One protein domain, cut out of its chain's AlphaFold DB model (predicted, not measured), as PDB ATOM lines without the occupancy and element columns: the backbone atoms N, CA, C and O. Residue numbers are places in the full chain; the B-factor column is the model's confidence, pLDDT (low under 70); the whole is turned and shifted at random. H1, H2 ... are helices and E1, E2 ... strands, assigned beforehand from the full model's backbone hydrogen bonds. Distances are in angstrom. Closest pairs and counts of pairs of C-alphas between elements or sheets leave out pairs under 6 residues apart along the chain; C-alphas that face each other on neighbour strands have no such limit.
ATOM      1  N   PRO A 479     -20.039  -3.894 -19.148       95.62
ATOM      2  CA  PRO A 479     -19.161  -3.895 -17.972       95.62
ATOM      3  C   PRO A 479     -17.918  -2.997 -18.078       95.62
ATOM      4  O   PRO A 479     -17.604  -2.247 -17.159       95.62
ATOM      5  N   ASN A 480     -17.246  -2.977 -19.236       95.81
ATOM      6  CA  ASN A 480     -16.106  -2.078 -19.458       95.81
ATOM      7  C   ASN A 480     -16.489  -0.603 -19.305       95.81
ATOM      8  O   ASN A 480     -15.745   0.168 -18.709       95.81
ATOM      9  N   LYS A 481     -17.652  -0.195 -19.822       95.44
ATOM     10  CA  LYS A 481     -18.120   1.186 -19.706       95.44
ATOM     11  C   LYS A 481     -18.504   1.529 -18.267       95.44
ATOM     12  O   LYS A 481     -18.246   2.653 -17.844       95.44
ATOM     13  N   GLN A 482     -19.070   0.575 -17.524       95.50
ATOM     14  CA  GLN A 482     -19.348   0.723 -16.091       95.50
ATOM     15  C   GLN A 482     -18.045   0.969 -15.312       95.50
ATOM     16  O   GLN A 482     -17.937   1.986 -14.632       95.50
ATOM     17  N   CYS A 483     -17.006   0.151 -15.533       96.25
ATOM     18  CA  CYS A 483     -15.674   0.367 -14.951       96.25
ATOM     19  C   CYS A 483     -15.078   1.734 -15.303       96.25
ATOM     20  O   CYS A 483     -14.530   2.421 -14.443       96.25
ATOM     21  N   GLN A 484     -15.209   2.154 -16.565       95.31
ATOM     22  CA  GLN A 484     -14.679   3.439 -17.013       95.31
ATOM     23  C   GLN A 484     -15.345   4.633 -16.329       95.31
ATOM     24  O   GLN A 484     -14.684   5.637 -16.070       95.31
ATOM     25  N   LEU A 485     -16.647   4.532 -16.058       92.31
ATOM     26  CA  LEU A 485     -17.402   5.565 -15.355       92.31
ATOM     27  C   LEU A 485     -17.118   5.559 -13.850       92.31
ATOM     28  O   LEU A 485     -17.062   6.629 -13.250       92.31
ATOM     29  N   ALA A 486     -16.917   4.381 -13.256       91.31
ATOM     30  CA  ALA A 486     -16.614   4.243 -11.836       91.31
ATOM     31  C   ALA A 486     -15.192   4.712 -11.489       91.31
ATOM     32  O   ALA A 486     -15.019   5.533 -10.593       91.31
ATOM     33  N   LEU A 487     -14.181   4.224 -12.216       92.44
ATOM     34  CA  LEU A 487     -12.775   4.342 -11.807       92.44
ATOM     35  C   LEU A 487     -11.883   5.092 -12.811       92.44
ATOM     36  O   LEU A 487     -10.781   5.512 -12.457       92.44
ATOM     37  N   GLY A 488     -12.344   5.291 -14.049       93.00
ATOM     38  CA  GLY A 488     -11.617   6.022 -15.093       93.00
ATOM     39  C   GLY A 488     -11.394   5.220 -16.377       93.00
ATOM     40  O   GLY A 488     -11.484   3.995 -16.406       93.00
ATOM     41  N   THR A 489     -11.083   5.916 -17.471       93.62
ATOM     42  CA  THR A 489     -11.069   5.364 -18.840       93.62
ATOM     43  C   THR A 489     -10.080   4.214 -19.069       93.62
ATOM     44  O   THR A 489     -10.268   3.426 -19.995       93.62
ATOM     45  N   GLN A 490      -9.053   4.096 -18.228       93.75
ATOM     46  CA  GLN A 490      -8.043   3.040 -18.269       93.75
ATOM     47  C   GLN A 490      -8.521   1.692 -17.710       93.75
ATOM     48  O   GLN A 490      -7.868   0.676 -17.948       93.75
ATOM     49  N   TYR A 491      -9.624   1.673 -16.959       96.31
ATOM     50  CA  TYR A 491     -10.136   0.461 -16.330       96.31
ATOM     51  C   TYR A 491     -10.988  -0.369 -17.294       96.31
ATOM     52  O   TYR A 491     -11.720   0.159 -18.136       96.31
ATOM     53  N   ARG A 492     -10.908  -1.694 -17.154       95.94
ATOM     54  CA  ARG A 492     -11.711  -2.667 -17.909       95.94
ATOM     55  C   ARG A 492     -12.300  -3.700 -16.962       95.94
ATOM     56  O   ARG A 492     -11.682  -4.016 -15.953       95.94
ATOM     57  N   ALA A 493     -13.469  -4.229 -17.295       95.50
ATOM     58  CA  ALA A 493     -14.085  -5.296 -16.526       95.50
ATOM     59  C   ALA A 493     -13.193  -6.539 -16.526       95.50
ATOM     60  O   ALA A 493     -12.623  -6.911 -17.556       95.50
ATOM     61  N   TYR A 494     -13.088  -7.167 -15.364       93.44
ATOM     62  CA  TYR A 494     -12.290  -8.353 -15.132       93.44
ATOM     63  C   TYR A 494     -13.152  -9.442 -14.513       93.44
ATOM     64  O   TYR A 494     -13.854  -9.215 -13.530       93.44
ATOM     65  N   THR A 495     -13.081 -10.629 -15.100       89.75
ATOM     66  CA  THR A 495     -13.752 -11.828 -14.610       89.75
ATOM     67  C   THR A 495     -12.788 -13.006 -14.678       89.75
ATOM     68  O   THR A 495     -11.902 -13.070 -15.535       89.75
ATOM     69  N   SER A 496     -12.929 -13.942 -13.746       88.50
ATOM     70  CA  SER A 496     -12.152 -15.181 -13.694       88.50
ATOM     71  C   SER A 496     -13.007 -16.293 -13.097       88.50
ATOM     72  O   SER A 496     -14.013 -16.025 -12.460       88.50
ATOM     73  N   SER A 497     -12.610 -17.555 -13.246       86.88
ATOM     74  CA  SER A 497     -13.284 -18.668 -12.562       86.88
ATOM     75  C   SER A 497     -13.010 -18.711 -11.053       86.88
ATOM     76  O   SER A 497     -13.682 -19.448 -10.336       86.88
ATOM     77  N   LYS A 498     -12.029 -17.942 -10.567       86.81
ATOM     78  CA  LYS A 498     -11.635 -17.890  -9.155       86.81
ATOM     79  C   LYS A 498     -12.362 -16.776  -8.410       86.81
ATOM     80  O   LYS A 498     -12.477 -15.665  -8.924       86.81
ATOM     81  N   GLU A 499     -12.765 -17.055  -7.173       82.12
ATOM     82  CA  GLU A 499     -13.207 -16.019  -6.236       82.12
ATOM     83  C   GLU A 499     -12.085 -14.993  -5.981       82.12
ATOM     84  O   GLU A 499     -10.909 -15.373  -5.949       82.12
ATOM     85  N   PRO A 500     -12.415 -13.697  -5.813       86.06
ATOM     86  CA  PRO A 500     -13.761 -13.100  -5.829       86.06
ATOM     87  C   PRO A 500     -14.255 -12.657  -7.230       86.06
ATOM     88  O   PRO A 500     -15.243 -11.937  -7.333       86.06
ATOM     89  N   PHE A 501     -13.582 -13.047  -8.318       88.31
ATOM     90  CA  PHE A 501     -13.814 -12.535  -9.683       88.31
ATOM     91  C   PHE A 501     -14.806 -13.360 -10.524       88.31
ATOM     92  O   PHE A 501     -14.957 -13.124 -11.726       88.31
ATOM     93  N   ASN A 502     -15.437 -14.359  -9.915       84.44
ATOM     94  CA  ASN A 502     -16.322 -15.335 -10.549       84.44
ATOM     95  C   ASN A 502     -17.794 -14.916 -10.596       84.44
ATOM     96  O   ASN A 502     -18.569 -15.559 -11.304       84.44
ATOM     97  N   ASP A 503     -18.180 -13.850  -9.891       87.06
ATOM     98  CA  ASP A 503     -19.560 -13.364  -9.864       87.06
ATOM     99  C   ASP A 503     -19.652 -11.854 -10.121       87.06
ATOM    100  O   ASP A 503     -19.849 -11.039  -9.221       87.06
ATOM    101  N   ILE A 504     -19.554 -11.492 -11.402       92.25
ATOM    102  CA  ILE A 504     -19.710 -10.114 -11.890       92.25
ATOM    103  C   ILE A 504     -21.069  -9.488 -11.532       92.25
ATOM    104  O   ILE A 504     -21.174  -8.271 -11.395       92.25
ATOM    105  N   CYS A 505     -22.119 -10.303 -11.382       87.50
ATOM    106  CA  CYS A 505     -23.459  -9.813 -11.061       87.50
ATOM    107  C   CYS A 505     -23.599  -9.427  -9.587       87.50
ATOM    108  O   CYS A 505     -24.493  -8.655  -9.248       87.50
ATOM    109  N   ARG A 506     -22.709  -9.934  -8.727       85.00
ATOM    110  CA  ARG A 506     -22.573  -9.496  -7.336       85.00
ATOM    111  C   ARG A 506     -21.549  -8.392  -7.163       85.00
ATOM    112  O   ARG A 506     -21.796  -7.498  -6.372       85.00
ATOM    113  N   GLU A 507     -20.436  -8.454  -7.884       86.38
ATOM    114  CA  GLU A 507     -19.364  -7.469  -7.774       86.38
ATOM    115  C   GLU A 507     -18.625  -7.329  -9.110       86.38
ATOM    116  O   GLU A 507     -17.984  -8.267  -9.591       86.38
ATOM    117  N   LEU A 508     -18.694  -6.145  -9.721       90.75
ATOM    118  CA  LEU A 508     -17.918  -5.822 -10.911       90.75
ATOM    119  C   LEU A 508     -16.498  -5.436 -10.504       90.75
ATOM    120  O   LEU A 508     -16.255  -4.358  -9.965       90.75
ATOM    121  N   TRP A 509     -15.543  -6.287 -10.857       94.69
ATOM    122  CA  TRP A 509     -14.126  -5.990 -10.693       94.69
ATOM    123  C   TRP A 509     -13.558  -5.308 -11.931       94.69
ATOM    124  O   TRP A 509     -13.803  -5.719 -13.067       94.69
ATOM    125  N   CYS A 510     -12.759  -4.273 -11.703       95.75
ATOM    126  CA  CYS A 510     -12.197  -3.428 -12.739       95.75
ATOM    127  C   CYS A 510     -10.668  -3.454 -12.673       95.75
ATOM    128  O   CYS A 510     -10.067  -3.027 -11.688       95.75
ATOM    129  N   LEU A 511     -10.029  -3.939 -13.734       95.81
ATOM    130  CA  LEU A 511      -8.581  -4.083 -13.843       95.81
ATOM    131  C   LEU A 511      -7.944  -2.838 -14.476       95.81
ATOM    132  O   LEU A 511      -8.380  -2.383 -15.537       95.81
ATOM    133  N   SER A 512      -6.873  -2.340 -13.857       95.31
ATOM    134  CA  SER A 512      -5.920  -1.405 -14.461       95.31
ATOM    135  C   SER A 512      -4.491  -1.866 -14.163       95.31
ATOM    136  O   SER A 512      -4.087  -1.994 -13.006       95.31
ATOM    137  N   GLY A 513      -3.723  -2.175 -15.212       90.94
ATOM    138  CA  GLY A 513      -2.436  -2.855 -15.054       90.94
ATOM    139  C   GLY A 513      -2.620  -4.230 -14.403       90.94
ATOM    140  O   GLY A 513      -3.355  -5.064 -14.925       90.94
ATOM    141  N   SER A 514      -1.970  -4.450 -13.259       88.50
ATOM    142  CA  SER A 514      -2.063  -5.693 -12.473       88.50
ATOM    143  C   SER A 514      -3.038  -5.615 -11.292       88.50
ATOM    144  O   SER A 514      -3.148  -6.580 -10.541       88.50
ATOM    145  N   TRP A 515      -3.728  -4.486 -11.104       88.50
ATOM    146  CA  TRP A 515      -4.584  -4.244  -9.942       88.50
ATOM    147  C   TRP A 515      -6.059  -4.304 -10.324       88.50
ATOM    148  O   TRP A 515      -6.508  -3.554 -11.194       88.50
ATOM    149  N   ALA A 516      -6.799  -5.202  -9.673       91.31
ATOM    150  CA  ALA A 516      -8.249  -5.291  -9.778       91.31
ATOM    151  C   ALA A 516      -8.894  -4.585  -8.581       91.31
ATOM    152  O   ALA A 516      -8.624  -4.933  -7.431       91.31
ATOM    153  N   THR A 517      -9.756  -3.615  -8.864       89.94
ATOM    154  CA  THR A 517     -10.470  -2.810  -7.866       89.94
ATOM    155  C   THR A 517     -11.970  -3.090  -7.991       89.94
ATOM    156  O   THR A 517     -12.461  -3.110  -9.125       89.94
ATOM    157  N   PRO A 518     -12.701  -3.326  -6.886       88.44
ATOM    158  CA  PRO A 518     -14.153  -3.480  -6.939       88.44
ATOM    159  C   PRO A 518     -14.805  -2.138  -7.291       88.44
ATOM    160  O   PRO A 518     -14.235  -1.078  -7.018       88.44
ATOM    161  N   ALA A 519     -15.973  -2.175  -7.923       88.38
ATOM    162  CA  ALA A 519     -16.698  -0.971  -8.319       88.38
ATOM    163  C   ALA A 519     -18.109  -0.955  -7.729       88.38
ATOM    164  O   ALA A 519     -18.422  -0.105  -6.907       88.38
ATOM    165  N   HIS A 520     -18.967  -1.851  -8.195       88.06
ATOM    166  CA  HIS A 520     -20.344  -2.045  -7.743       88.06
ATOM    167  C   HIS A 520     -20.868  -3.332  -8.403       88.06
ATOM    168  O   HIS A 520     -20.250  -3.808  -9.356       88.06
ATOM    169  N   PRO A 521     -22.017  -3.900  -8.005       89.19
ATOM    170  CA  PRO A 521     -22.616  -4.999  -8.760       89.19
ATOM    171  C   PRO A 521     -22.862  -4.591 -10.223       89.19
ATOM    172  O   PRO A 521     -23.263  -3.454 -10.496       89.19
ATOM    173  N   ALA A 522     -22.604  -5.480 -11.187       92.25
ATOM    174  CA  ALA A 522     -22.863  -5.148 -12.585       92.25
ATOM    175  C   ALA A 522     -24.359  -4.930 -12.830       92.25
ATOM    176  O   ALA A 522     -25.195  -5.687 -12.339       92.25
ATOM    177  N   LEU A 523     -24.682  -3.918 -13.637       93.44
ATOM    178  CA  LEU A 523     -26.070  -3.540 -13.901       93.44
ATOM    179  C   LEU A 523     -26.892  -4.680 -14.504       93.44
ATOM    180  O   LEU A 523     -26.374  -5.493 -15.281       93.44
ATOM    181  N   GLU A 524     -28.196  -4.667 -14.256       88.81
ATOM    182  CA  GLU A 524     -29.135  -5.604 -14.866       88.81
ATOM    183  C   GLU A 524     -29.010  -5.607 -16.400       88.81
ATOM    184  O   GLU A 524     -28.946  -4.571 -17.067       88.81
ATOM    185  N   GLY A 525     -28.942  -6.801 -16.987       89.88
ATOM    186  CA  GLY A 525     -28.706  -7.026 -18.413       89.88
ATOM    187  C   GLY A 525     -27.235  -7.084 -18.836       89.88
ATOM    188  O   GLY A 525     -26.968  -7.399 -19.999       89.88
ATOM    189  N   SER A 526     -26.280  -6.833 -17.934       93.25
ATOM    190  CA  SER A 526     -24.845  -6.968 -18.228       93.25
ATOM    191  C   SER A 526     -24.493  -8.404 -18.602       93.25
ATOM    192  O   SER A 526     -24.896  -9.339 -17.910       93.25
ATOM    193  N   THR A 527     -23.721  -8.606 -19.671       92.88
ATOM    194  CA  THR A 527     -23.230  -9.943 -20.039       92.88
ATOM    195  C   THR A 527     -22.301 -10.473 -18.952       92.88
ATOM    196  O   THR A 527     -21.318  -9.817 -18.612       92.88
ATOM    197  N   CYS A 528     -22.601 -11.663 -18.439       91.12
ATOM    198  CA  CYS A 528     -21.833 -12.296 -17.364       91.12
ATOM    199  C   CYS A 528     -21.142 -13.599 -17.793       91.12
ATOM    200  O   CYS A 528     -20.132 -13.980 -17.214       91.12
ATOM    201  N   ALA A 529     -21.663 -14.260 -18.827       88.00
ATOM    202  CA  ALA A 529     -21.054 -15.393 -19.518       88.00
ATOM    203  C   ALA A 529     -21.698 -15.527 -20.908       88.00
ATOM    204  O   ALA A 529     -22.672 -14.829 -21.209       88.00
ATOM    205  N   ASP A 530     -21.198 -16.436 -21.742       87.06
ATOM    206  CA  ASP A 530     -21.740 -16.661 -23.085       87.06
ATOM    207  C   ASP A 530     -23.243 -16.976 -23.038       87.06
ATOM    208  O   ASP A 530     -23.695 -17.924 -22.390       87.06
ATOM    209  N   GLY A 531     -24.042 -16.120 -23.682       84.81
ATOM    210  CA  GLY A 531     -25.505 -16.219 -23.695       84.81
ATOM    211  C   GLY A 531     -26.206 -15.937 -22.355       84.81
ATOM    212  O   GLY A 531     -27.424 -16.116 -22.259       84.81
ATOM    213  N   LYS A 532     -25.483 -15.487 -21.320       88.75
ATOM    214  CA  LYS A 532     -26.026 -15.180 -19.986       88.75
ATOM    215  C   LYS A 532     -25.868 -13.708 -19.625       88.75
ATOM    216  O   LYS A 532     -24.904 -13.046 -20.011       88.75
ATOM    217  N   LYS A 533     -26.821 -13.209 -18.841       90.06
ATOM    218  CA  LYS A 533     -26.860 -11.827 -18.361       90.06
ATOM    219  C   LYS A 533     -27.112 -11.786 -16.858       90.06
ATOM    220  O   LYS A 533     -27.700 -12.717 -16.307       90.06
ATOM    221  N   CYS A 534     -26.689 -10.700 -16.222       87.50
ATOM    222  CA  CYS A 534     -27.065 -10.385 -14.852       87.50
ATOM    223  C   CYS A 534     -28.551 -10.059 -14.811       87.50
ATOM    224  O   CYS A 534     -29.003  -9.130 -15.476       87.50
ATOM    225  N   ILE A 535     -29.307 -10.886 -14.102       82.12
ATOM    226  CA  ILE A 535     -30.735 -10.695 -13.891       82.12
ATOM    227  C   ILE A 535     -31.016 -10.993 -12.421       82.12
ATOM    228  O   ILE A 535     -30.783 -12.110 -11.957       82.12
ATOM    229  N   GLN A 536     -31.535 -10.000 -11.714       78.75
ATOM    230  CA  GLN A 536     -31.758  -9.984 -10.273       78.75
ATOM    231  C   GLN A 536     -30.501 -10.356  -9.478       78.75
ATOM    232  O   GLN A 536     -30.554 -11.186  -8.572       78.75
ATOM    233  N   GLY A 537     -29.353  -9.795  -9.873       78.31
ATOM    234  CA  GLY A 537     -28.064 -10.054  -9.219       78.31
ATOM    235  C   GLY A 537     -27.485 -11.459  -9.445       78.31
ATOM    236  O   GLY A 537     -26.533 -11.842  -8.769       78.31
ATOM    237  N   VAL A 538     -28.033 -12.245 -10.384       82.56
ATOM    238  CA  VAL A 538     -27.555 -13.601 -10.708       82.56
ATOM    239  C   VAL A 538     -27.228 -13.727 -12.194       82.56
ATOM    240  O   VAL A 538     -27.971 -13.253 -13.054       82.56
ATOM    241  N   CYS A 539     -26.134 -14.421 -12.514       85.75
ATOM    242  CA  CYS A 539     -25.776 -14.735 -13.893       85.75
ATOM    243  C   CYS A 539     -26.635 -15.880 -14.453       85.75
ATOM    244  O   CYS A 539     -26.401 -17.055 -14.159       85.75
ATOM    245  N   GLN A 540     -27.622 -15.560 -15.293       87.88
ATOM    246  CA  GLN A 540     -28.560 -16.550 -15.833       87.88
ATOM    247  C   GLN A 540     -28.889 -16.326 -17.313       87.88
ATOM    248  O   GLN A 540     -28.682 -15.244 -17.864       87.88
ATOM    249  N   SER A 541     -29.366 -17.372 -17.997       81.19
ATOM    250  CA  SER A 541     -29.780 -17.240 -19.395       81.19
ATOM    251  C   SER A 541     -31.114 -16.499 -19.484       81.19
ATOM    252  O   SER A 541     -32.070 -16.795 -18.761       81.19
ATOM    253  N   ALA A 542     -31.190 -15.530 -20.399       64.06
ATOM    254  CA  ALA A 542     -32.395 -14.724 -20.589       64.06
ATOM    255  C   ALA A 542     -33.612 -15.591 -20.974       64.06
ATOM    256  O   ALA A 542     -34.721 -15.349 -20.502       64.06
ATOM    257  N   SER A 543     -33.395 -16.649 -21.764       62.78
ATOM    258  CA  SER A 543     -34.427 -17.619 -22.149       62.78
ATOM    259  C   SER A 543     -34.963 -18.419 -20.959       62.78
ATOM    260  O   SER A 543     -36.177 -18.586 -20.839       62.78
ATOM    261  N   ALA A 544     -34.097 -18.863 -20.041       58.41
ATOM    262  CA  ALA A 544     -34.533 -19.589 -18.849       58.41
ATOM    263  C   ALA A 544     -35.294 -18.687 -17.874       58.41
ATOM    264  O   ALA A 544     -36.268 -19.136 -17.272       58.41
ATOM    265  N   TYR A 545     -34.906 -17.415 -17.742       59.69
ATOM    266  CA  TYR A 545     -35.630 -16.460 -16.899       59.69
ATOM    267  C   TYR A 545     -37.060 -16.210 -17.406       59.69
ATOM    268  O   TYR A 545     -38.016 -16.333 -16.639       59.69
ATOM    269  N   VAL A 546     -37.227 -15.937 -18.707       58.41
ATOM    270  CA  VAL A 546     -38.550 -15.712 -19.324       58.41
ATOM    271  C   VAL A 546     -39.420 -16.972 -19.274       58.41
ATOM    272  O   VAL A 546     -40.609 -16.889 -18.954       58.41
ATOM    273  N   ALA A 547     -38.840 -18.149 -19.536       47.16
ATOM    274  CA  ALA A 547     -39.551 -19.421 -19.426       47.16
ATOM    275  C   ALA A 547     -40.012 -19.683 -17.982       47.16
ATOM    276  O   ALA A 547     -41.172 -20.025 -17.751       47.16
ATOM    277  N   ARG A 548     -39.138 -19.447 -16.996       57.44
ATOM    278  CA  ARG A 548     -39.456 -19.610 -15.574       57.44
ATOM    279  C   ARG A 548     -40.567 -18.663 -15.122       57.44
ATOM    280  O   ARG A 548     -41.483 -19.113 -14.441       57.44
ATOM    281  N   ARG A 549     -40.538 -17.397 -15.550       50.16
ATOM    282  CA  ARG A 549     -41.599 -16.425 -15.248       50.16
ATOM    283  C   ARG A 549     -42.935 -16.830 -15.870       50.16
ATOM    284  O   ARG A 549     -43.953 -16.842 -15.189       50.16
ATOM    285  N   SER A 550     -42.925 -17.263 -17.130       42.78
ATOM    286  CA  SER A 550     -44.125 -17.773 -17.811       42.78
ATOM    287  C   SER A 550     -44.739 -18.979 -17.083       42.78
ATOM    288  O   SER A 550     -45.958 -19.053 -16.920       42.78
ATOM    289  N   ILE A 551     -43.905 -19.900 -16.585       46.06
ATOM    290  CA  ILE A 551     -44.333 -21.072 -15.805       46.06
ATOM    291  C   ILE A 551     -44.866 -20.666 -14.420       46.06
ATOM    292  O   ILE A 551     -45.878 -21.201 -13.968       46.06
ATOM    293  N   GLU A 552     -44.219 -19.723 -13.735       40.91
ATOM    294  CA  GLU A 552     -44.670 -19.205 -12.437       40.91
ATOM    295  C   GLU A 552     -46.035 -18.508 -12.561       40.91
ATOM    296  O   GLU A 552     -46.952 -18.826 -11.799       40.91
ATOM    297  N   THR A 553     -46.227 -17.678 -13.588       43.69
ATOM    298  CA  THR A 553     -47.511 -17.041 -13.919       43.69
ATOM    299  C   THR A 553     -48.587 -18.071 -14.271       43.69
ATOM    300  O   THR A 553     -49.714 -17.990 -13.773       43.69
ATOM    301  N   PHE A 554     -48.254 -19.096 -15.064       41.19
ATOM    302  CA  PHE A 554     -49.168 -20.203 -15.359       41.19
ATOM    303  C   PHE A 554     -49.580 -20.958 -14.085       41.19
ATOM    304  O   PHE A 554     -50.763 -21.219 -13.867       41.19
ATOM    305  N   ASN A 555     -48.636 -21.251 -13.190       36.88
ATOM    306  CA  ASN A 555     -48.903 -21.949 -11.933       36.88
ATOM    307  C   ASN A 555     -49.729 -21.110 -10.949       36.88
ATOM    308  O   ASN A 555     -50.591 -21.649 -10.250       36.88
ATOM    309  N   GLN A 556     -49.509 -19.795 -10.895       43.62
ATOM    310  CA  GLN A 556     -50.328 -18.875 -10.104       43.62
ATOM    311  C   GLN A 556     -51.768 -18.807 -10.635       43.62
ATOM    312  O   GLN A 556     -52.716 -18.868  -9.846       43.62
ATOM    313  N   ASN A 557     -51.945 -18.767 -11.958       41.56
ATOM    314  CA  ASN A 557     -53.261 -18.771 -12.602       41.56
ATOM    315  C   ASN A 557     -53.990 -20.113 -12.422       41.56
ATOM    316  O   ASN A 557     -55.165 -20.124 -12.057       41.56
ATOM    317  N   SER A 558     -53.287 -21.241 -12.545       41.41
ATOM    318  CA  SER A 558     -53.829 -22.585 -12.300       41.41
ATOM    319  C   SER A 558     -54.252 -22.789 -10.837       41.41
ATOM    320  O   SER A 558     -55.346 -23.283 -10.564       41.41
ATOM    321  N   LYS A 559     -53.457 -22.314  -9.863       41.28
ATOM    322  CA  LYS A 559     -53.832 -22.311  -8.432       41.28
ATOM    323  C   LYS A 559     -55.038 -21.413  -8.138       41.28
ATOM    324  O   LYS A 559     -55.795 -21.693  -7.208       41.28
ATOM    325  N   LYS A 560     -55.224 -20.335  -8.903       40.78
ATOM    326  CA  LYS A 560     -56.389 -19.444  -8.809       40.78
ATOM    327  C   LYS A 560     -57.649 -20.101  -9.388       40.78
ATOM    328  O   LYS A 560     -58.713 -19.946  -8.794       40.78
ATOM    329  N   LEU A 561     -57.512 -20.878 -10.467       40.78
ATOM    330  CA  LEU A 561     -58.594 -21.651 -11.090       40.78
ATOM    331  C   LEU A 561     -59.076 -22.804 -10.189       40.78
ATOM    332  O   LEU A 561     -60.264 -22.897  -9.895       40.78
ATOM    333  N   LEU A 562     -58.153 -23.597  -9.632       41.16
ATOM    334  CA  LEU A 562     -58.471 -24.710  -8.719       41.16
ATOM    335  C   LEU A 562     -59.139 -24.239  -7.411       41.16
ATOM    336  O   LEU A 562     -59.985 -24.926  -6.837       41.16
ATOM    337  N   ARG A 563     -58.800 -23.031  -6.936       40.41
ATOM    338  CA  ARG A 563     -59.479 -22.392  -5.792       40.41
ATOM    339  C   ARG A 563     -60.893 -21.916  -6.132       40.41
ATOM    340  O   ARG A 563     -61.716 -21.820  -5.225       40.41
ATOM    341  N   HIS A 564     -61.172 -21.624  -7.402       46.28
ATOM    342  CA  HIS A 564     -62.510 -21.276  -7.874       46.28
ATOM    343  C   HIS A 564     -63.408 -22.519  -7.966       46.28
ATOM    344  O   HIS A 564     -64.507 -22.485  -7.421       46.28
TER     345      HIS A 564
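AT A GLANCE: This is residues 479 to 564 of the 616 residues of the protein "Hypothetical protein" of Medioppia subpectinata (UniProt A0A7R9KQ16). Two small three-stranded sheets follow each other along a short body, E1 E2 E3 with helix H1 over one face and then E4 E5 E6, and from the second sheet the long helix H2 runs off as an arm, its residues 546 to 564 sticking out free. The printed part has 86 residues in the order H1 E1 E2 E3 E4 E5 E6 H2, class mixed; each sheet is an antiparallel meander, each strand the neighbour of the one before. The whole is only just loose, close to extended, with a radius of gyration of the C-alphas of 17.6 A and spans of 62 by 24 by 18 A.

HOW THE PARTS SIT: Start at H1, residues 479 to 487; it is on the sheet of E1, residues 492 to 494, E2, 509 to 512, and E3, 515 to 518, at a height over the sheet of 8.0 A. It runs across the strands, at 69 degrees to E2 on the local plane; the closest C-alphas of H1 and E1 are those of Asn 480 and Arg 492, 4.7 A apart. Look for N 494 and O 509 at 2.8 A in the hairpin E1 and E2, and N 510 and O 517 at 2.8 A in the hairpin E2 and E3. Next come E4, 527 to 529, E5, 532 to 535, and E6, 538 to 541, with N 532 and O 529 at 2.9 A and N 535 and O 538 at 2.9 A. H2, residues 542 to 564, only grazes this sheet, with residues 542 to 545. In H1 and H2 every O i to N i+4 pair is within hydrogen-bond range.

IN THESE COORDINATES: Find C-alpha 479 at (-19.161, -3.895, -17.972); H1 runs 12.1 A from there. E2 and E3 each measure 10.1 A. H2 runs 33.3 A, from C-alpha 542 at (-32.395, -14.724, -20.589) to C-alpha 564 at (-62.510, -21.276, -7.874).

THE WHOLE: The C-alphas farthest apart, of Gly 513 and His 564, are 63.2 A apart. The printed part has no cut, and its one long link is E1 to E2, 14 residues. Confidence is low in residues 542 to 564, under 70.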